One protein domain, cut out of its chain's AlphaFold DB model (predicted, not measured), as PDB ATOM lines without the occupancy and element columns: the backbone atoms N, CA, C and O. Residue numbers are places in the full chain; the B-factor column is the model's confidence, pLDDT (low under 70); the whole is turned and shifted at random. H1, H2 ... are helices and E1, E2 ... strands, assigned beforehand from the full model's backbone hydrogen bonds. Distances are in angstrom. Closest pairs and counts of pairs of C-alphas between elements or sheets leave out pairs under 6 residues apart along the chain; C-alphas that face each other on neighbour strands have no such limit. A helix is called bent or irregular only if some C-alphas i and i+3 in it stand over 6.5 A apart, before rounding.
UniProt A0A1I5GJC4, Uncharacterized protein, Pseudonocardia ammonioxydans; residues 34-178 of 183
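AT A GLANCE: This is residues 34 to 178 of the 183 residues of an uncharacterized protein of Pseudonocardia ammonioxydans (UniProt A0A1I5GJC4). A short strand, E2, sits in the middle between the long helix H5, whose first arm H5a runs past it on one side, and H1 with H2 on the other; a ribbon of two strands, E1 and E3, crosses near H5a, with H4 at one end of it. H3 sits by the start of H1, while a loop, residues 128 to 148, and the second arm, H5b, reach away at opposite ends of the longest axis. The printed part has 145 residues with five named helices and three named strands, in the order E1, H1, E2, H2, H3, E3, H4, H5; the sheet E1 - E3 is antiparallel and the class is mostly helix. The whole is compact, with a radius of gyration of the C-alphas of 16.1 A and spans of 50 by 36 by 29 A.

HOW THE PARTS SIT: E1, residues 35 to 42, and E3, residues 113 to 119, are antiparallel at 148 degrees, with N 36 and O 118 at 2.9 A and N 41 and O 114 at 2.8 A, within hydrogen-bond range. H1, residues 54 to 70, touches H3, residues 99 to 107, with residues 55 to 56 alone; they are about perpendicular at 81 degrees, and their closest C-alphas, Val 56 and Ala 102, are 5.7 A apart. E2, residues 74 to 76, pairs with no named strand. H2, residues 77 to 86, is close to H1 but not clearly touching, with the closest C-alphas, Gly 63 and Leu 80, 6.8 A apart. H2 only just touches H4, residues 120 to 127, with 3 pairs of C-alphas within 8 A, the closest being Ser 78 and Cys 127 at 5.6 A, at a steep tilt of 49 degrees, the same way. H5, residues 149 to 176, was assigned as one helix by its hydrogen bonds but is bent: C-alphas 165 and 168 are 6.8 A apart. Its arms, H5a, residues 149 to 165, and H5b, residues 168 to 176, stand at a shallow tilt of 34.6 degrees, only just short of steep. H5a touches H4 with residues 152 to 155 alone, about perpendicular at 90 degrees, with the closest C-alphas, Leu 125 and Tyr 152, 6.4 A apart. The closest C-alphas of E2 and H5a, Val 74 and Gln 160, are 6.2 A apart. H5b touches no helix. In H1, H2, H3, H4, H5a and H5b every O i to N i+4 pair is within hydrogen-bond range.

IN THESE COORDINATES: E1 begins at C-alpha 35 (113.263, 114.424, 175.002) and is 20.4 A long. H1 measures 24.1 A, H2 14.5 A, H3 12.2 A and E3 19.4 A. H5a measures 24.4 A, and H5b, 12.3 A, ends at C-alpha 176 (113.163, 144.027, 168.105).

THE WHOLE: The C-alphas farthest apart, Ala 143 and Gly 178, are 50.7 A apart. The printed part has no cut. The links E1 to H1, H2 to H3 and H4 to H5 are long. Mean pLDDT of the printed part is 87.1; residues 129 to 147 are under 70.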
ATOM      1  N   ASP A  34     111.926 111.522 177.704       82.00
ATOM      2  CA  ASP A  34     111.985 111.019 176.330       82.00
ATOM      3  C   ASP A  34     112.636 112.032 175.371       82.00
ATOM      4  O   ASP A  34     113.100 111.655 174.292       82.00
ATOM      5  N   THR A  35     112.681 113.311 175.760       89.50
ATOM      6  CA  THR A  35     113.263 114.424 175.002       89.50
ATOM      7  C   THR A  35     114.032 115.381 175.903       89.50
ATOM      8  O   THR A  35     113.539 115.723 176.977       89.50
ATOM      9  N   GLU A  36     115.167 115.886 175.421       92.00
ATOM     10  CA  GLU A  36     116.010 116.864 176.121       92.00
ATOM     11  C   GLU A  36     116.534 117.941 175.172       92.00
ATOM     12  O   GLU A  36     116.765 117.668 173.991       92.00
ATOM     13  N   GLU A  37     116.754 119.158 175.680       91.81
ATOM     14  CA  GLU A  37     117.454 120.233 174.963       91.81
ATOM     15  C   GLU A  37     118.946 119.891 174.844       91.81
ATOM     16  O   GLU A  37     119.758 120.202 175.708       91.81
ATOM     17  N   CYS A  38     119.299 119.177 173.779       91.88
ATOM     18  CA  CYS A  38     120.607 118.539 173.632       91.88
ATOM     19  C   CYS A  38     121.254 118.816 172.270       91.88
ATOM     20  O   CYS A  38     122.165 118.107 171.842       91.88
ATOM     21  N   ALA A  39     120.791 119.845 171.566       94.69
ATOM     22  CA  ALA A  39     121.413 120.295 170.335       94.69
ATOM     23  C   ALA A  39     121.326 121.810 170.181       94.69
ATOM     24  O   ALA A  39     120.360 122.437 170.611       94.69
ATOM     25  N   GLN A  40     122.322 122.377 169.510       95.81
ATOM     26  CA  GLN A  40     122.395 123.796 169.190       95.81
ATOM     27  C   GLN A  40     122.611 123.963 167.688       95.81
ATOM     28  O   GLN A  40     123.496 123.337 167.109       95.81
ATOM     29  N   ALA A  41     121.814 124.810 167.045       97.50
ATOM     30  CA  ALA A  41     122.011 125.224 165.665       97.50
ATOM     31  C   ALA A  41     122.517 126.663 165.614       97.50
ATOM     32  O   ALA A  41     121.918 127.560 166.207       97.50
ATOM     33  N   ILE A  42     123.580 126.884 164.848       96.56
ATOM     34  CA  ILE A  42     124.151 128.206 164.569       96.56
ATOM     35  C   ILE A  42     124.212 128.441 163.060       96.56
ATOM     36  O   ILE A  42     124.155 127.497 162.272       96.56
ATOM     37  N   ALA A  43     124.373 129.700 162.649       95.75
ATOM     38  CA  ALA A  43     124.571 130.085 161.254       95.75
ATOM     39  C   ALA A  43     126.030 130.535 161.014       95.75
ATOM     40  O   ALA A  43     126.355 131.712 161.213       95.75
ATOM     41  N   PRO A  44     126.935 129.641 160.559       94.38
ATOM     42  CA  PRO A  44     128.375 129.911 160.538       94.38
ATOM     43  C   PRO A  44     128.795 131.105 159.685       94.38
ATOM     44  O   PRO A  44     129.846 131.696 159.928       94.38
ATOM     45  N   THR A  45     128.020 131.459 158.660       90.50
ATOM     46  CA  THR A  45     128.339 132.574 157.757       90.50
ATOM     47  C   THR A  45     128.242 133.946 158.414       90.50
ATOM     48  O   THR A  45     128.751 134.905 157.847       90.50
ATOM     49  N   PHE A  46     127.613 134.044 159.586       87.88
ATOM     50  CA  PHE A  46     127.414 135.311 160.295       87.88
ATOM     51  C   PHE A  46     128.305 135.475 161.525       87.88
ATOM     52  O   PHE A  46     128.230 136.499 162.197       87.88
ATOM     53  N   ILE A  47     129.168 134.497 161.803       91.44
ATOM     54  CA  ILE A  47     130.155 134.577 162.880       91.44
ATOM     55  C   ILE A  47     131.415 135.280 162.341       91.44
ATOM     56  O   ILE A  47     132.052 134.736 161.431       91.44
ATOM     57  N   PRO A  48     131.813 136.453 162.872       90.44
ATOM     58  CA  PRO A  48     133.020 137.152 162.430       90.44
ATOM     59  C   PRO A  48     134.259 136.307 162.728       90.44
ATOM     60  O   PRO A  48     134.499 135.964 163.886       90.44
ATOM     61  N   ARG A  49     135.034 135.949 161.697       91.88
ATOM     62  CA  ARG A  49     136.179 135.027 161.828       91.88
ATOM     63  C   ARG A  49     137.307 135.648 162.630       91.88
ATOM     64  O   ARG A  49     137.867 135.004 163.503       91.88
ATOM     65  N   GLU A  50     137.581 136.917 162.375       90.88
ATOM     66  CA  GLU A  50     138.618 137.719 163.012       90.88
ATOM     67  C   GLU A  50     138.456 137.854 164.532       90.88
ATOM     68  O   GLU A  50     139.432 138.140 165.220       90.88
ATOM     69  N   ALA A  51     137.245 137.629 165.049       91.12
ATOM     70  CA  ALA A  51     136.946 137.661 166.476       91.12
ATOM     71  C   ALA A  51     137.078 136.288 167.160       91.12
ATOM     72  O   ALA A  51     136.944 136.220 168.377       91.12
ATOM     73  N   GLN A  52     137.320 135.207 166.406       95.69
ATOM     74  CA  GLN A  52     137.416 133.846 166.947       95.69
ATOM     75  C   GLN A  52     138.861 133.355 167.028       95.69
ATOM     76  O   GLN A  52     139.745 133.834 166.313       95.69
ATOM     77  N   SER A  53     139.097 132.334 167.849       97.00
ATOM     78  CA  SER A  53     140.360 131.596 167.858       97.00
ATOM     79  C   SER A  53     140.599 130.892 166.512       97.00
ATOM     80  O   SER A  53     139.665 130.595 165.762       97.00
ATOM     81  N   ARG A  54     141.863 130.597 166.180       97.88
ATOM     82  CA  ARG A  54     142.193 129.878 164.933       97.88
ATOM     83  C   ARG A  54     141.505 128.504 164.828       97.88
ATOM     84  O   ARG A  54     141.005 128.215 163.743       97.88
ATOM     85  N   PRO A  55     141.431 127.682 165.895       98.00
ATOM     86  CA  PRO A  55     140.691 126.422 165.845       98.00
ATOM     87  C   PRO A  55     139.200 126.603 165.526       98.00
ATOM     88  O   PRO A  55     138.675 125.925 164.645       98.00
ATOM     89  N   VAL A  56     138.527 127.569 166.160       97.69
ATOM     90  CA  VAL A  56     137.112 127.867 165.873       97.69
ATOM     91  C   VAL A  56     136.933 128.339 164.428       97.69
ATOM     92  O   VAL A  56     136.038 127.859 163.730       97.69
ATOM     93  N   GLN A  57     137.812 129.222 163.935       97.75
ATOM     94  CA  GLN A  57     137.803 129.641 162.527       97.75
ATOM     95  C   GLN A  57     137.908 128.437 161.584       97.75
ATOM     96  O   GLN A  57     137.117 128.335 160.649       97.75
ATOM     97  N   ALA A  58     138.816 127.495 161.861       97.81
ATOM     98  CA  ALA A  58     139.007 126.302 161.040       97.81
ATOM     99  C   ALA A  58     137.756 125.406 160.986       97.81
ATOM    100  O   ALA A  58     137.378 124.961 159.900       97.81
ATOM    101  N   ILE A  59     137.065 125.190 162.115       97.56
ATOM    102  CA  ILE A  59     135.795 124.438 162.145       97.56
ATOM    103  C   ILE A  59     134.744 125.130 161.267       97.56
ATOM    104  O   ILE A  59     134.116 124.498 160.409       97.56
ATOM    105  N   LEU A  60     134.565 126.440 161.457       97.38
ATOM    106  CA  LEU A  60     133.565 127.224 160.736       97.38
ATOM    107  C   LEU A  60     133.856 127.281 159.228       97.38
ATOM    108  O   LEU A  60     132.940 127.148 158.413       97.38
ATOM    109  N   ASP A  61     135.117 127.467 158.844       97.12
ATOM    110  CA  ASP A  61     135.547 127.525 157.445       97.12
ATOM    111  C   ASP A  61     135.423 126.174 156.751       97.12
ATOM    112  O   ASP A  61     134.993 126.112 155.595       97.12
ATOM    113  N   PHE A  62     135.703 125.080 157.460       96.88
ATOM    114  CA  PHE A  62     135.489 123.741 156.931       96.88
ATOM    115  C   PHE A  62     134.002 123.467 156.663       96.88
ATOM    116  O   PHE A  62     133.644 122.985 155.584       96.88
ATOM    117  N   GLY A  63     133.117 123.869 157.584       96.50
ATOM    118  CA  GLY A  63     131.665 123.825 157.379       96.50
ATOM    119  C   GLY A  63     131.208 124.649 156.169       96.50
ATOM    120  O   GLY A  63     130.467 124.147 155.322       96.50
ATOM    121  N   VAL A  64     131.704 125.886 156.026       96.56
ATOM    122  CA  VAL A  64     131.419 126.745 154.858       96.56
ATOM    123  C   VAL A  64     131.897 126.097 153.558       96.56
ATOM    124  O   VAL A  64     131.173 126.110 152.559       96.56
ATOM    125  N   GLY A  65     133.098 125.517 153.551       96.19
ATOM    126  CA  GLY A  65     133.651 124.815 152.395       96.19
ATOM    127  C   GLY A  65     132.789 123.625 151.970       96.19
ATOM    128  O   GLY A  65     132.475 123.483 150.786       96.19
ATOM    129  N   LEU A  66     132.347 122.806 152.928       95.12
ATOM    130  CA  LEU A  66     131.476 121.660 152.658       95.12
ATOM    131  C   LEU A  66     130.088 122.079 152.175       95.12
ATOM    132  O   LEU A  66     129.592 121.498 151.208       95.12
ATOM    133  N   HIS A  67     129.491 123.110 152.776       95.00
ATOM    134  CA  HIS A  67     128.247 123.688 152.277       95.00
ATOM    135  C   HIS A  67     128.396 124.145 150.820       95.00
ATOM    136  O   HIS A  67     127.618 123.727 149.967       95.00
ATOM    137  N   ARG A  68     129.431 124.934 150.498       95.81
ATOM    138  CA  ARG A  68     129.664 125.428 149.128       95.81
ATOM    139  C   ARG A  68     129.853 124.298 148.118       95.81
ATOM    140  O   ARG A  68     129.401 124.411 146.985       95.81
ATOM    141  N   LYS A  69     130.521 123.217 148.522       95.81
ATOM    142  CA  LYS A  69     130.810 122.076 147.648       95.81
ATOM    143  C   LYS A  69     129.595 121.176 147.409       95.81
ATOM    144  O   LYS A  69     129.463 120.626 146.321       95.81
ATOM    145  N   HIS A  70     128.745 120.990 148.418       93.75
ATOM    146  CA  HIS A  70     127.690 119.971 148.402       93.75
ATOM    147  C   HIS A  70     126.261 120.528 148.474       93.75
ATOM    148  O   HIS A  70     125.313 119.761 148.352       93.75
ATOM    149  N   GLY A  71     126.084 121.834 148.686       93.12
ATOM    150  CA  GLY A  71     124.772 122.483 148.773       93.12
ATOM    151  C   GLY A  71     123.955 122.105 150.014       93.12
ATOM    152  O   GLY A  71     122.741 122.297 150.032       93.12
ATOM    153  N   MET A  72     124.584 121.545 151.050       91.31
ATOM    154  CA  MET A  72     123.883 121.078 152.250       91.31
ATOM    155  C   MET A  72     123.390 122.256 153.094       91.31
ATOM    156  O   MET A  72     124.196 123.085 153.511       91.31
ATOM    157  N   ARG A  73     122.080 122.318 153.371       94.94
ATOM    158  CA  ARG A  73     121.474 123.367 154.216       94.94
ATOM    159  C   ARG A  73     121.594 123.101 155.711       94.94
ATOM    160  O   ARG A  73     121.655 124.044 156.487       94.94
ATOM    161  N   VAL A  74     121.638 121.838 156.114       96.31
ATOM    162  CA  VAL A  74     121.881 121.430 157.500       96.31
ATOM    163  C   VAL A  74     123.103 120.531 157.505       96.31
ATOM    164  O   VAL A  74     123.156 119.542 156.767       96.31
ATOM    165  N   LEU A  75     124.086 120.899 158.314       95.88
ATOM    166  CA  LEU A  75     125.309 120.147 158.546       95.88
ATOM    167  C   LEU A  75     125.403 119.815 160.025       95.88
ATOM    168  O   LEU A  75     125.286 120.711 160.853       95.88
ATOM    169  N   PHE A  76     125.641 118.557 160.365       95.38
ATOM    170  CA  PHE A  76     125.988 118.192 161.733       95.38
ATOM    171  C   PHE A  76     127.501 118.312 161.915       95.38
ATOM    172  O   PHE A  76     128.269 117.981 161.009       95.38
ATOM    173  N   LEU A  77     127.961 118.736 163.092       93.94
ATOM    174  CA  LEU A  77     129.396 118.761 163.396       93.94
ATOM    175  C   LEU A  77     130.029 117.364 163.250       93.94
ATOM    176  O   LEU A  77     131.141 117.222 162.741       93.94
ATOM    177  N   SER A  78     129.279 116.320 163.605       90.69
ATOM    178  CA  SER A  78     129.664 114.923 163.405       90.69
ATOM    179  C   SER A  78     129.903 114.581 161.925       90.69
ATOM    180  O   SER A  78     130.809 113.807 161.615       90.69
ATOM    181  N   GLU A  79     129.170 115.190 160.982       91.50
ATOM    182  CA  GLU A  79     129.416 115.012 159.545       91.50
ATOM    183  C   GLU A  79     130.749 115.610 159.132       91.50
ATOM    184  O   GLU A  79     131.446 114.989 158.330       91.50
ATOM    185  N   LEU A  80     131.127 116.770 159.682       93.56
ATOM    186  CA  LEU A  80     132.433 117.377 159.417       93.56
ATOM    187  C   LEU A  80     133.551 116.399 159.816       93.56
ATOM    188  O   LEU A  80     134.403 116.062 158.991       93.56
ATOM    189  N   THR A  81     133.468 115.828 161.021       90.75
ATOM    190  CA  THR A  81     134.378 114.762 161.473       90.75
ATOM    191  C   THR A  81     134.354 113.557 160.523       90.75
ATOM    192  O   THR A  81     135.397 113.009 160.161       90.75
ATOM    193  N   GLY A  82     133.169 113.155 160.056       88.94
ATOM    194  CA  GLY A  82     133.003 112.082 159.076       88.94
ATOM    195  C   GLY A  82     133.674 112.370 157.726       88.94
ATOM    196  O   GLY A  82     134.261 111.462 157.134       88.94
ATOM    197  N   PHE A  83     133.623 113.615 157.241       91.25
ATOM    198  CA  PHE A  83     134.303 114.048 156.017       91.25
ATOM    199  C   PHE A  83     135.822 114.005 156.166       91.25
ATOM    200  O   PHE A  83     136.477 113.459 155.278       91.25
ATOM    201  N   LEU A  84     136.367 114.509 157.277       91.00
ATOM    202  CA  LEU A  84     137.804 114.444 157.559       91.00
ATOM    203  C   LEU A  84     138.287 112.995 157.584       91.00
ATOM    204  O   LEU A  84     139.194 112.633 156.839       91.00
ATOM    205  N   ARG A  85     137.583 112.127 158.318       89.25
ATOM    206  CA  ARG A  85     137.906 110.697 158.385       89.25
ATOM    207  C   ARG A  85     137.920 110.032 157.005       89.25
ATOM    208  O   ARG A  85     138.824 109.256 156.713       89.25
ATOM    209  N   ARG A  86     136.937 110.323 156.140       89.06
ATOM    210  CA  ARG A  86     136.897 109.794 154.758       89.06
ATOM    211  C   ARG A  86     138.050 110.313 153.900       89.06
ATOM    212  O   ARG A  86     138.516 109.592 153.026       89.06
ATOM    213  N   ALA A  87     138.496 111.538 154.151       89.88
ATOM    214  CA  ALA A  87     139.664 112.125 153.507       89.88
ATOM    215  C   ALA A  87     140.995 111.663 154.130       89.88
ATOM    216  O   ALA A  87     142.034 112.177 153.733       89.88
ATOM    217  N   GLN A  88     140.969 110.719 155.085       92.69
ATOM    218  CA  GLN A  88     142.133 110.293 155.873       92.69
ATOM    219  C   GLN A  88     142.848 111.467 156.559       92.69
ATOM    220  O   GLN A  88     144.061 111.446 156.726       92.69
ATOM    221  N   ALA A  89     142.072 112.476 156.950       92.69
ATOM    222  CA  ALA A  89     142.526 113.658 157.656       92.69
ATOM    223  C   ALA A  89     141.930 113.708 159.071       92.69
ATOM    224  O   ALA A  89     140.943 113.039 159.399       92.69
ATOM    225  N   SER A  90     142.518 114.554 159.901       92.88
ATOM    226  CA  SER A  90     142.152 114.821 161.283       92.88
ATOM    227  C   SER A  90     141.852 116.302 161.496       92.88
ATOM    228  O   SER A  90     142.204 117.164 160.690       92.88
ATOM    229  N   TRP A  91     141.215 116.605 162.625       94.50
ATOM    230  CA  TRP A  91     141.007 117.979 163.076       94.50
ATOM    231  C   TRP A  91     142.337 118.731 163.254       94.50
ATOM    232  O   TRP A  91     142.465 119.868 162.799       94.50
ATOM    233  N   ALA A  92     143.361 118.072 163.805       96.62
ATOM    234  CA  ALA A  92     144.679 118.670 164.016       96.62
ATOM    235  C   ALA A  92     145.337 119.129 162.706       96.62
ATOM    236  O   ALA A  92     145.870 120.236 162.640       96.62
ATOM    237  N   GLU A  93     145.240 118.324 161.645       96.44
ATOM    238  CA  GLU A  93     145.811 118.644 160.329       96.44
ATOM    239  C   GLU A  93     145.145 119.847 159.654       96.44
ATOM    240  O   GLU A  93     145.783 120.513 158.840       96.44
ATOM    241  N   ILE A  94     143.897 120.165 160.010       95.25
ATOM    242  CA  ILE A  94     143.206 121.366 159.519       95.25
ATOM    243  C   ILE A  94     143.272 122.548 160.497       95.25
ATOM    244  O   ILE A  94     142.583 123.545 160.299       95.25
ATOM    245  N   GLY A  95     144.120 122.470 161.529       96.75
ATOM    246  CA  GLY A  95     144.377 123.572 162.462       96.75
ATOM    247  C   GLY A  95     143.583 123.527 163.769       96.75
ATOM    248  O   GLY A  95     143.528 124.537 164.470       96.75
ATOM    249  N   VAL A  96     142.999 122.377 164.120       97.75
ATOM    250  CA  VAL A  96     142.236 122.149 165.361       97.75
ATOM    251  C   VAL A  96     142.940 121.065 166.201       97.75
ATOM    252  O   VAL A  96     142.545 119.900 166.160       97.75
ATOM    253  N   PRO A  97     144.041 121.397 166.905       94.62
ATOM    254  CA  PRO A  97     144.872 120.409 167.605       94.62
ATOM    255  C   PRO A  97     144.197 119.797 168.840       94.62
ATOM    256  O   PRO A  97     144.449 118.639 169.155       94.62
ATOM    257  N   ASP A  98     143.342 120.568 169.511       95.12
ATOM    258  CA  ASP A  98     142.489 120.129 170.612       95.12
ATOM    259  C   ASP A  98     141.037 120.411 170.215       95.12
ATOM    260  O   ASP A  98     140.599 121.564 170.164       95.12
ATOM    261  N   PHE A  99     140.327 119.349 169.838       91.00
ATOM    262  CA  PHE A  99     138.959 119.454 169.343       91.00
ATOM    263  C   PHE A  99     137.966 119.797 170.451       91.00
ATOM    264  O   PHE A  99     137.063 120.591 170.205       91.00
ATOM    265  N   ASP A 100     138.139 119.249 171.653       90.88
ATOM    266  CA  ASP A 100     137.190 119.454 172.748       90.88
ATOM    267  C   ASP A 100     137.258 120.900 173.245       90.88
ATOM    268  O   ASP A 100     136.225 121.549 173.417       90.88
ATOM    269  N   THR A 101     138.469 121.454 173.369       93.81
ATOM    270  CA  THR A 101     138.657 122.878 173.677       93.81
ATOM    271  C   THR A 101     138.050 123.767 172.590       93.81
ATOM    272  O   THR A 101     137.286 124.679 172.899       93.81
ATOM    273  N   ALA A 102     138.319 123.483 171.311       95.19
ATOM    274  CA  ALA A 102     137.774 124.270 170.202       95.19
ATOM    275  C   ALA A 102     136.242 124.175 170.086       95.19
ATOM    276  O   ALA A 102     135.591 125.143 169.692       95.19
ATOM    277  N   LEU A 103     135.658 123.021 170.420       93.00
ATOM    278  CA  LEU A 103     134.214 122.829 170.479       93.00
ATOM    279  C   LEU A 103     133.597 123.654 171.612       93.00
ATOM    280  O   LEU A 103     132.620 124.357 171.369       93.00
ATOM    281  N   ASN A 104     134.179 123.621 172.811       92.81
ATOM    282  CA  ASN A 104     133.712 124.441 173.930       92.81
ATOM    283  C   ASN A 104     133.778 125.936 173.589       92.81
ATOM    284  O   ASN A 104     132.786 126.639 173.748       92.81
ATOM    285  N   GLU A 105     134.893 126.399 173.014       95.50
ATOM    286  CA  GLU A 105     135.016 127.780 172.529       95.50
ATOM    287  C   GLU A 105     133.943 128.121 171.482       95.50
ATOM    288  O   GLU A 105     133.369 129.208 171.517       95.50
ATOM    289  N   LEU A 106     133.641 127.201 170.555       95.19
ATOM    290  CA  LEU A 106     132.607 127.397 169.535       95.19
ATOM    291  C   LEU A 106     131.197 127.522 170.143       95.19
ATOM    292  O   LEU A 106     130.407 128.339 169.667       95.19
ATOM    293  N   LEU A 107     130.878 126.731 171.171       92.56
ATOM    294  CA  LEU A 107     129.590 126.785 171.878       92.56
ATOM    295  C   LEU A 107     129.402 128.103 172.649       92.56
ATOM    296  O   LEU A 107     128.272 128.557 172.823       92.56
ATOM    297  N   GLU A 108     130.499 128.736 173.070       92.88
ATOM    298  CA  GLU A 108     130.505 130.010 173.802       92.88
ATOM    299  C   GLU A 108     130.493 131.252 172.893       92.88
ATOM    300  O   GLU A 108     130.384 132.381 173.384       92.88
ATOM    301  N   VAL A 109     130.578 131.085 171.566       91.50
ATOM    302  CA  VAL A 109     130.567 132.214 170.625       91.50
ATOM    303  C   VAL A 109     129.264 133.010 170.775       91.50
ATOM    304  O   VAL A 109     128.179 132.446 170.609       91.50
ATOM    305  N   PRO A 110     129.326 134.339 170.996       88.19
ATOM    306  CA  PRO A 110     128.138 135.175 171.132       88.19
ATOM    307  C   PRO A 110     127.483 135.392 169.760       88.19
ATOM    308  O   PRO A 110     127.713 136.391 169.077       88.19
ATOM    309  N   THR A 111     126.675 134.425 169.335       90.00
ATOM    310  CA  THR A 111     125.964 134.412 168.054       90.00
ATOM    311  C   THR A 111     124.513 133.976 168.256       90.00
ATOM    312  O   THR A 111     124.228 133.239 169.202       90.00
ATOM    313  N   PRO A 112     123.570 134.402 167.393       91.62
ATOM    314  CA  PRO A 112     122.234 133.826 167.388       91.62
ATOM    315  C   PRO A 112     122.302 132.306 167.247       91.62
ATOM    316  O   PRO A 112     122.954 131.784 166.338       91.62
ATOM    317  N   ALA A 113     121.609 131.614 168.142       94.44
ATOM    318  CA  ALA A 113     121.576 130.167 168.185       94.44
ATOM    319  C   ALA A 113     120.182 129.686 168.583       94.44
ATOM    320  O   ALA A 113     119.545 130.266 169.462       94.44
ATOM    321  N   LEU A 114     119.727 128.605 167.953       95.44
ATOM    322  CA  LEU A 114     118.526 127.894 168.378       95.44
ATOM    323  C   LEU A 114     118.922 126.618 169.106       95.44
ATOM    324  O   LEU A 114     119.660 125.795 168.562       95.44
ATOM    325  N   PHE A 115     118.396 126.453 170.312       94.56
ATOM    326  CA  PHE A 115     118.487 125.208 171.058       94.56
ATOM    327  C   PHE A 115     117.315 124.302 170.684       94.56
ATOM    328  O   PHE A 115     116.207 124.771 170.421       94.56
ATOM    329  N   MET A 116     117.580 123.004 170.574       93.94
ATOM    330  CA  MET A 116     116.628 122.031 170.049       93.94
ATOM    331  C   MET A 116     116.469 120.867 171.014       93.94
ATOM    332  O   MET A 116     117.444 120.218 171.401       93.94
ATOM    333  N   SER A 117     115.212 120.575 171.346       94.25
ATOM    334  CA  SER A 117     114.849 119.378 172.090       94.25
ATOM    335  C   SER A 117     114.775 118.177 171.155       94.25
ATOM    336  O   SER A 117     113.985 118.168 170.210       94.25
ATOM    337  N   LEU A 118     115.591 117.160 171.413       92.06
ATOM    338  CA  LEU A 118     115.631 115.925 170.636       92.06
ATOM    339  C   LEU A 118     115.308 114.734 171.527       92.06
ATOM    340  O   LEU A 118     115.571 114.750 172.729       92.06
ATOM    341  N   THR A 119     114.777 113.677 170.920       91.38
ATOM    342  CA  THR A 119     114.741 112.368 171.573       91.38
ATOM    343  C   THR A 119     116.151 111.811 171.712       91.38
ATOM    344  O   THR A 119     117.042 112.166 170.936       91.38
ATOM    345  N   GLN A 120     116.348 110.871 172.634       86.31
ATOM    346  CA  GLN A 120     117.644 110.206 172.793       86.31
ATOM    347  C   GLN A 120     118.113 109.551 171.482       86.31
ATOM    348  O   GLN A 120     119.280 109.645 171.113       86.31
ATOM    349  N   HIS A 121     117.189 108.948 170.721       85.94
ATOM    350  CA  HIS A 121     117.492 108.375 169.404       85.94
ATOM    351  C   HIS A 121     117.969 109.430 168.403       85.94
ATOM    352  O   HIS A 121     119.008 109.255 167.769       85.94
ATOM    353  N   ALA A 122     117.257 110.554 168.292       90.06
ATOM    354  CA  ALA A 122     117.648 111.648 167.405       90.06
ATOM    355  C   ALA A 122     118.984 112.290 167.815       90.06
ATOM    356  O   ALA A 122     119.788 112.626 166.946       90.06
ATOM    357  N   HIS A 123     119.257 112.412 169.117       89.69
ATOM    358  CA  HIS A 123     120.543 112.885 169.634       89.69
ATOM    359  C   HIS A 123     121.697 111.946 169.267       89.69
ATOM    360  O   HIS A 123     122.722 112.396 168.757       89.69
ATOM    361  N   MET A 124     121.513 110.632 169.424       86.31
ATOM    362  CA  MET A 124     122.520 109.655 169.004       86.31
ATOM    363  C   MET A 124     122.780 109.719 167.493       86.31
ATOM    364  O   MET A 124     123.937 109.683 167.067       86.31
ATOM    365  N   LEU A 125     121.729 109.850 166.675       87.69
ATOM    366  CA  LEU A 125     121.862 110.035 165.226       87.69
ATOM    367  C   LEU A 125     122.637 111.317 164.890       87.69
ATOM    368  O   LEU A 125     123.543 111.268 164.061       87.69
ATOM    369  N   LEU A 126     122.326 112.434 165.555       89.44
ATOM    370  CA  LEU A 126     123.032 113.710 165.408       89.44
ATOM    371  C   LEU A 126     124.528 113.570 165.720       89.44
ATOM    372  O   LEU A 126     125.367 114.037 164.949       89.44
ATOM    373  N   CYS A 127     124.871 112.913 166.828       86.19
ATOM    374  CA  CYS A 127     126.253 112.738 167.282       86.19
ATOM    375  C   CYS A 127     127.035 111.694 166.466       86.19
ATOM    376  O   CYS A 127     128.266 111.698 166.459       86.19
ATOM    377  N   THR A 128     126.345 110.828 165.724       78.31
ATOM    378  CA  THR A 128     126.977 109.837 164.850       78.31
ATOM    379  C   THR A 128     127.394 110.487 163.532       78.31
ATOM    380  O   THR A 128     126.604 111.168 162.884       78.31
ATOM    381  N   ALA A 129     128.639 110.261 163.100       64.44
ATOM    382  CA  ALA A 129     129.270 110.894 161.934       64.44
ATOM    383  C   ALA A 129     128.726 110.438 160.556       64.44
ATOM    384  O   ALA A 129     129.506 110.092 159.661       64.44
ATOM    385  N   GLY A 130     127.398 110.406 160.392       53.12
ATOM    386  CA  GLY A 130     126.651 110.309 159.132       53.12
ATOM    387  C   GLY A 130     126.848 109.043 158.292       53.12
ATOM    388  O   GLY A 130     126.210 108.896 157.257       53.12
ATOM    389  N   ASN A 131     127.703 108.110 158.710       49.69
ATOM    390  CA  ASN A 131     127.924 106.847 158.012       49.69
ATOM    391  C   ASN A 131     127.607 105.731 158.987       49.69
ATOM    392  O   ASN A 131     128.305 105.684 159.990       49.69
ATOM    393  N   ALA A 132     126.623 104.879 158.676       43.97
ATOM    394  CA  ALA A 132     126.455 103.484 159.111       43.97
ATOM    395  C   ALA A 132     127.393 103.017 160.245       43.97
ATOM    396  O   ALA A 132     128.184 102.089 160.082       43.97
ATOM    397  N   GLN A 133     127.337 103.691 161.388       51.84
ATOM    398  CA  GLN A 133     128.147 103.391 162.549       51.84
ATOM    399  C   GLN A 133     127.197 102.836 163.583       51.84
ATOM    400  O   GLN A 133     126.103 103.351 163.787       51.84
ATOM    401  N   THR A 134     127.636 101.727 164.151       49.12
ATOM    402  CA  THR A 134     127.125 101.071 165.340       49.12
ATOM    403  C   THR A 134     126.858 102.124 166.419       49.12
ATOM    404  O   THR A 134     127.783 102.558 167.100       49.12
ATOM    405  N   ILE A 135     125.604 102.567 166.555       52.75
ATOM    406  CA  ILE A 135     125.161 103.354 167.707       52.75
ATOM    407  C   ILE A 135     125.107 102.390 168.882       52.75
ATOM    408  O   ILE A 135     124.300 101.460 168.878       52.75
ATOM    409  N   SER A 136     125.975 102.585 169.870       45.81
ATOM    410  CA  SER A 136     125.850 101.876 171.139       45.81
ATOM    411  C   SER A 136     124.754 102.550 171.957       45.81
ATOM    412  O   SER A 136     124.890 103.712 172.330       45.81
ATOM    413  N   HIS A 137     123.659 101.836 172.209       49.19
ATOM    414  CA  HIS A 137     122.529 102.353 172.986       49.19
ATOM    415  C   HIS A 137     122.841 102.454 174.494       49.19
ATOM    416  O   HIS A 137     122.119 103.138 175.210       49.19
ATOM    417  N   SER A 138     123.889 101.768 174.976       41.38
ATOM    418  CA  SER A 138     124.378 101.793 176.365       41.38
ATOM    419  C   SER A 138     125.706 101.006 176.469       41.38
ATOM    420  O   SER A 138     125.908 100.097 175.658       41.38
ATOM    421  N   PRO A 139     126.599 101.247 177.457       51.16
ATOM    422  CA  PRO A 139     127.788 100.407 177.713       51.16
ATOM    423  C   PRO A 139     127.496  98.899 177.852       51.16
ATOM    424  O   PRO A 139     128.351  98.054 177.610       51.16
ATOM    425  N   GLU A 140     126.264  98.577 178.223       43.25
ATOM    426  CA  GLU A 140     125.717  97.256 178.542       43.25
ATOM    427  C   GLU A 140     124.980  96.600 177.361       43.25
ATOM    428  O   GLU A 140     124.631  95.423 177.429       43.25
ATOM    429  N   ASN A 141     124.822  97.310 176.236       41.28
ATOM    430  CA  ASN A 141     124.396  96.727 174.964       41.28
ATOM    431  C   ASN A 141     125.355  97.138 173.825       41.28
ATOM    432  O   ASN A 141     125.014  97.975 172.986       41.28
ATOM    433  N   PRO A 142     126.571  96.554 173.794       48.88
ATOM    434  CA  PRO A 142     127.645  96.933 172.872       48.88
ATOM    435  C   PRO A 142     127.424  96.448 171.433       48.88
ATOM    436  O   PRO A 142     128.195  96.805 170.538       48.88
ATOM    437  N   ALA A 143     126.388  95.638 171.183       48.62
ATOM    438  CA  ALA A 143     125.962  95.246 169.845       48.62
ATOM    439  C   ALA A 143     125.239  96.428 169.192       48.62
ATOM    440  O   ALA A 143     124.025  96.420 169.012       48.62
ATOM    441  N   GLY A 144     125.969  97.511 168.940       55.25
ATOM    442  CA  GLY A 144     125.332  98.726 168.478       55.25
ATOM    443  C   GLY A 144     124.666  98.555 167.115       55.25
ATOM    444  O   GLY A 144     124.962  97.658 166.321       55.25
ATOM    445  N   ARG A 145     123.722  99.445 166.856       60.16
ATOM    446  CA  ARG A 145     122.829  99.379 165.709       60.16
ATOM    447  C   ARG A 145     123.441 100.114 164.524       60.16
ATOM    448  O   ARG A 145     123.893 101.246 164.671       60.16
ATOM    449  N   THR A 146     123.436  99.509 163.339       63.72
ATOM    450  CA  THR A 146     123.728 100.250 162.106       63.72
ATOM    451  C   THR A 146     122.623 101.278 161.884       63.72
ATOM    452  O   THR A 146     121.453 100.912 161.787       63.72
ATOM    453  N   VAL A 147     122.994 102.557 161.815       66.94
ATOM    454  CA  VAL A 147     122.064 103.636 161.454       66.94
ATOM    455  C   VAL A 147     121.519 103.399 160.056       66.94
ATOM    456  O   VAL A 147     122.292 103.306 159.100       66.94
ATOM    457  N   ASP A 148     120.195 103.340 159.945       74.00
ATOM    458  CA  ASP A 148     119.519 103.364 158.657       74.00
ATOM    459  C   ASP A 148     119.710 104.760 158.024       74.00
ATOM    460  O   ASP A 148     119.360 105.768 158.650       74.00
ATOM    461  N   PRO A 149     120.264 104.864 156.800       79.56
ATOM    462  CA  PRO A 149     120.413 106.143 156.110       79.56
ATOM    463  C   PRO A 149     119.107 106.941 155.990       79.56
ATOM    464  O   PRO A 149     119.151 108.171 155.935       79.56
ATOM    465  N   SER A 150     117.953 106.267 155.954       84.81
ATOM    466  CA  SER A 150     116.642 106.915 155.891       84.81
ATOM    467  C   SER A 150     116.276 107.633 157.192       84.81
ATOM    468  O   SER A 150     115.818 108.771 157.120       84.81
ATOM    469  N   GLU A 151     116.572 107.057 158.363       86.19
ATOM    470  CA  GLU A 151     116.352 107.704 159.669       86.19
ATOM    471  C   GLU A 151     117.197 108.976 159.801       86.19
ATOM    472  O   GLU A 151     116.732 110.017 160.267       86.19
ATOM    473  N   TYR A 152     118.448 108.914 159.339       85.50
ATOM    474  CA  TYR A 152     119.348 110.062 159.346       85.50
ATOM    475  C   TYR A 152     118.870 111.176 158.400       85.50
ATOM    476  O   TYR A 152     118.868 112.358 158.757       85.50
ATOM    477  N   ALA A 153     118.430 110.810 157.192       89.00
ATOM    478  CA  ALA A 153     117.873 111.753 156.228       89.00
ATOM    479  C   ALA A 153     116.564 112.384 156.729       89.00
ATOM    480  O   ALA A 153     116.349 113.585 156.546       89.00
ATOM    481  N   GLU A 154     115.710 111.600 157.389       92.25
ATOM    482  CA  GLU A 154     114.474 112.076 158.004       92.25
ATOM    483  C   GLU A 154     114.756 113.065 159.138       92.25
ATOM    484  O   GLU A 154     114.181 114.154 159.146       92.25
ATOM    485  N   LEU A 155     115.709 112.757 160.027       92.25
ATOM    486  CA  LEU A 155     116.152 113.691 161.064       92.25
ATOM    487  C   LEU A 155     116.609 115.020 160.450       92.25
ATOM    488  O   LEU A 155     116.137 116.080 160.860       92.25
ATOM    489  N   LYS A 156     117.480 114.986 159.431       93.25
ATOM    490  CA  LYS A 156     117.953 116.209 158.758       93.25
ATOM    491  C   LYS A 156     116.812 117.002 158.131       93.25
ATOM    492  O   LYS A 156     116.782 118.222 158.270       93.25
ATOM    493  N   LYS A 157     115.867 116.327 157.473       95.44
ATOM    494  CA  LYS A 157     114.690 116.968 156.874       95.44
ATOM    495  C   LYS A 157     113.823 117.649 157.936       95.44
ATOM    496  O   LYS A 157     113.413 118.791 157.737       95.44
ATOM    497  N   ASN A 158     113.576 116.978 159.059       95.56
ATOM    498  CA  ASN A 158     112.766 117.511 160.152       95.56
ATOM    499  C   ASN A 158     113.444 118.711 160.824       95.56
ATOM    500  O   ASN A 158     112.799 119.739 161.028       95.56
ATOM    501  N   LEU A 159     114.754 118.623 161.090       95.94
ATOM    502  CA  LEU A 159     115.531 119.739 161.634       95.94
ATOM    503  C   LEU A 159     115.574 120.924 160.673       95.94
ATOM    504  O   LEU A 159     115.376 122.056 161.098       95.94
ATOM    505  N   GLN A 160     115.768 120.682 159.373       96.94
ATOM    506  CA  GLN A 160     115.726 121.751 158.380       96.94
ATOM    507  C   GLN A 160     114.366 122.457 158.384       96.94
ATOM    508  O   GLN A 160     114.326 123.681 158.449       96.94
ATOM    509  N   GLY A 161     113.262 121.703 158.363       96.56
ATOM    510  CA  GLY A 161     111.919 122.285 158.403       96.56
ATOM    511  C   GLY A 161     111.643 123.076 159.686       96.56
ATOM    512  O   GLY A 161     110.968 124.102 159.638       96.56
ATOM    513  N   ALA A 162     112.181 122.637 160.829       96.12
ATOM    514  CA  ALA A 162     112.096 123.387 162.081       96.12
ATOM    515  C   ALA A 162     112.905 124.691 162.027       96.12
ATOM    516  O   ALA A 162     112.372 125.753 162.332       96.12
ATOM    517  N   LEU A 163     114.152 124.635 161.557       97.00
ATOM    518  CA  LEU A 163     115.022 125.806 161.440       97.00
ATOM    519  C   LEU A 163     114.468 126.840 160.455       97.00
ATOM    520  O   LEU A 163     114.438 128.025 160.768       97.00
ATOM    521  N   GLU A 164     113.966 126.413 159.296       96.06
ATOM    522  CA  GLU A 164     113.352 127.312 158.308       96.06
ATOM    523  C   GLU A 164     112.095 128.013 158.849       96.06
ATOM    524  O   GLU A 164     111.807 129.144 158.455       96.06
ATOM    525  N   ARG A 165     111.364 127.366 159.763       95.62
ATOM    526  CA  ARG A 165     110.167 127.922 160.403       95.62
ATOM    527  C   ARG A 165     110.507 128.864 161.559       95.62
ATOM    528  O   ARG A 165     109.950 129.957 161.628       95.62
ATOM    529  N   ASP A 166     111.396 128.446 162.455       96.12
ATOM    530  CA  ASP A 166     111.569 129.086 163.765       96.12
ATOM    531  C   ASP A 166     112.683 130.146 163.757       96.12
ATOM    532  O   ASP A 166     112.599 131.153 164.464       96.12
ATOM    533  N   TRP A 167     113.708 129.979 162.912       95.81
ATOM    534  CA  TRP A 167     114.850 130.894 162.845       95.81
ATOM    535  C   TRP A 167     114.470 132.335 162.473       95.81
ATOM    536  O   TRP A 167     114.921 133.251 163.164       95.81
ATOM    537  N   PRO A 168     113.639 132.600 161.442       93.81
ATOM    538  CA  PRO A 168     113.297 133.975 161.080       93.81
ATOM    539  C   PRO A 168     112.596 134.728 162.215       93.81
ATOM    540  O   PRO A 168     112.937 135.881 162.478       93.81
ATOM    541  N   ALA A 169     111.660 134.065 162.903       93.56
ATOM    542  CA  ALA A 169     110.922 134.640 164.026       93.56
ATOM    543  C   ALA A 169     111.851 134.948 165.209       93.56
ATOM    544  O   ALA A 169     111.812 136.048 165.758       93.56
ATOM    545  N   TYR A 170     112.755 134.022 165.533       92.56
ATOM    546  CA  TYR A 170     113.781 134.225 166.555       92.56
ATOM    547  C   TYR A 170     114.682 135.435 166.253       92.56
ATOM    548  O   TYR A 170     114.900 136.289 167.112       92.56
ATOM    549  N   ILE A 171     115.161 135.563 165.011       92.69
ATOM    550  CA  ILE A 171     115.960 136.719 164.578       92.69
ATOM    551  C   ILE A 171     115.162 138.026 164.665       92.69
ATOM    552  O   ILE A 171     115.715 139.063 165.048       92.69
ATOM    553  N   ASP A 172     113.875 138.003 164.314       90.75
ATOM    554  CA  ASP A 172     112.996 139.166 164.436       90.75
ATOM    555  C   ASP A 172     112.855 139.634 165.885       90.75
ATOM    556  O   ASP A 172     112.947 140.833 166.163       90.75
ATOM    557  N   ASP A 173     112.707 138.701 166.819       90.31
ATOM    558  CA  ASP A 173     112.613 139.008 168.242       90.31
ATOM    559  C   ASP A 173     113.934 139.553 168.801       90.31
ATOM    560  O   ASP A 173     113.940 140.545 169.543       90.31
ATOM    561  N   LEU A 174     115.075 138.992 168.388       89.12
ATOM    562  CA  LEU A 174     116.396 139.527 168.734       89.12
ATOM    563  C   LEU A 174     116.625 140.939 168.178       89.12
ATOM    564  O   LEU A 174     117.208 141.788 168.855       89.12
ATOM    565  N   THR A 175     116.147 141.208 166.963       86.88
ATOM    566  CA  THR A 175     116.250 142.536 166.340       86.88
ATOM    567  C   THR A 175     115.371 143.543 167.080       86.88
ATOM    568  O   THR A 175     115.827 144.630 167.435       86.88
ATOM    569  N   ARG A 176     114.120 143.171 167.384       87.50
ATOM    570  CA  ARG A 176     113.163 144.027 168.105       87.50
ATOM    571  C   ARG A 176     113.618 144.338 169.530       87.50
ATOM    572  O   ARG A 176     113.397 145.445 170.010       87.50
ATOM    573  N   SER A 177     114.253 143.377 170.197       86.50
ATOM    574  CA  SER A 177     114.786 143.537 171.556       86.50
ATOM    575  C   SER A 177     116.147 144.246 171.612       86.50
ATOM    576  O   SER A 177     116.648 144.501 172.704       86.50
ATOM    577  N   GLY A 178     116.749 144.585 170.465       80.44
ATOM    578  CA  GLY A 178     118.030 145.294 170.383       80.44
ATOM    579  C   GLY A 178     119.271 144.428 170.633       80.44
ATOM    580  O   GLY A 178     120.381 144.963 170.660       80.44
TER     581      GLY A 178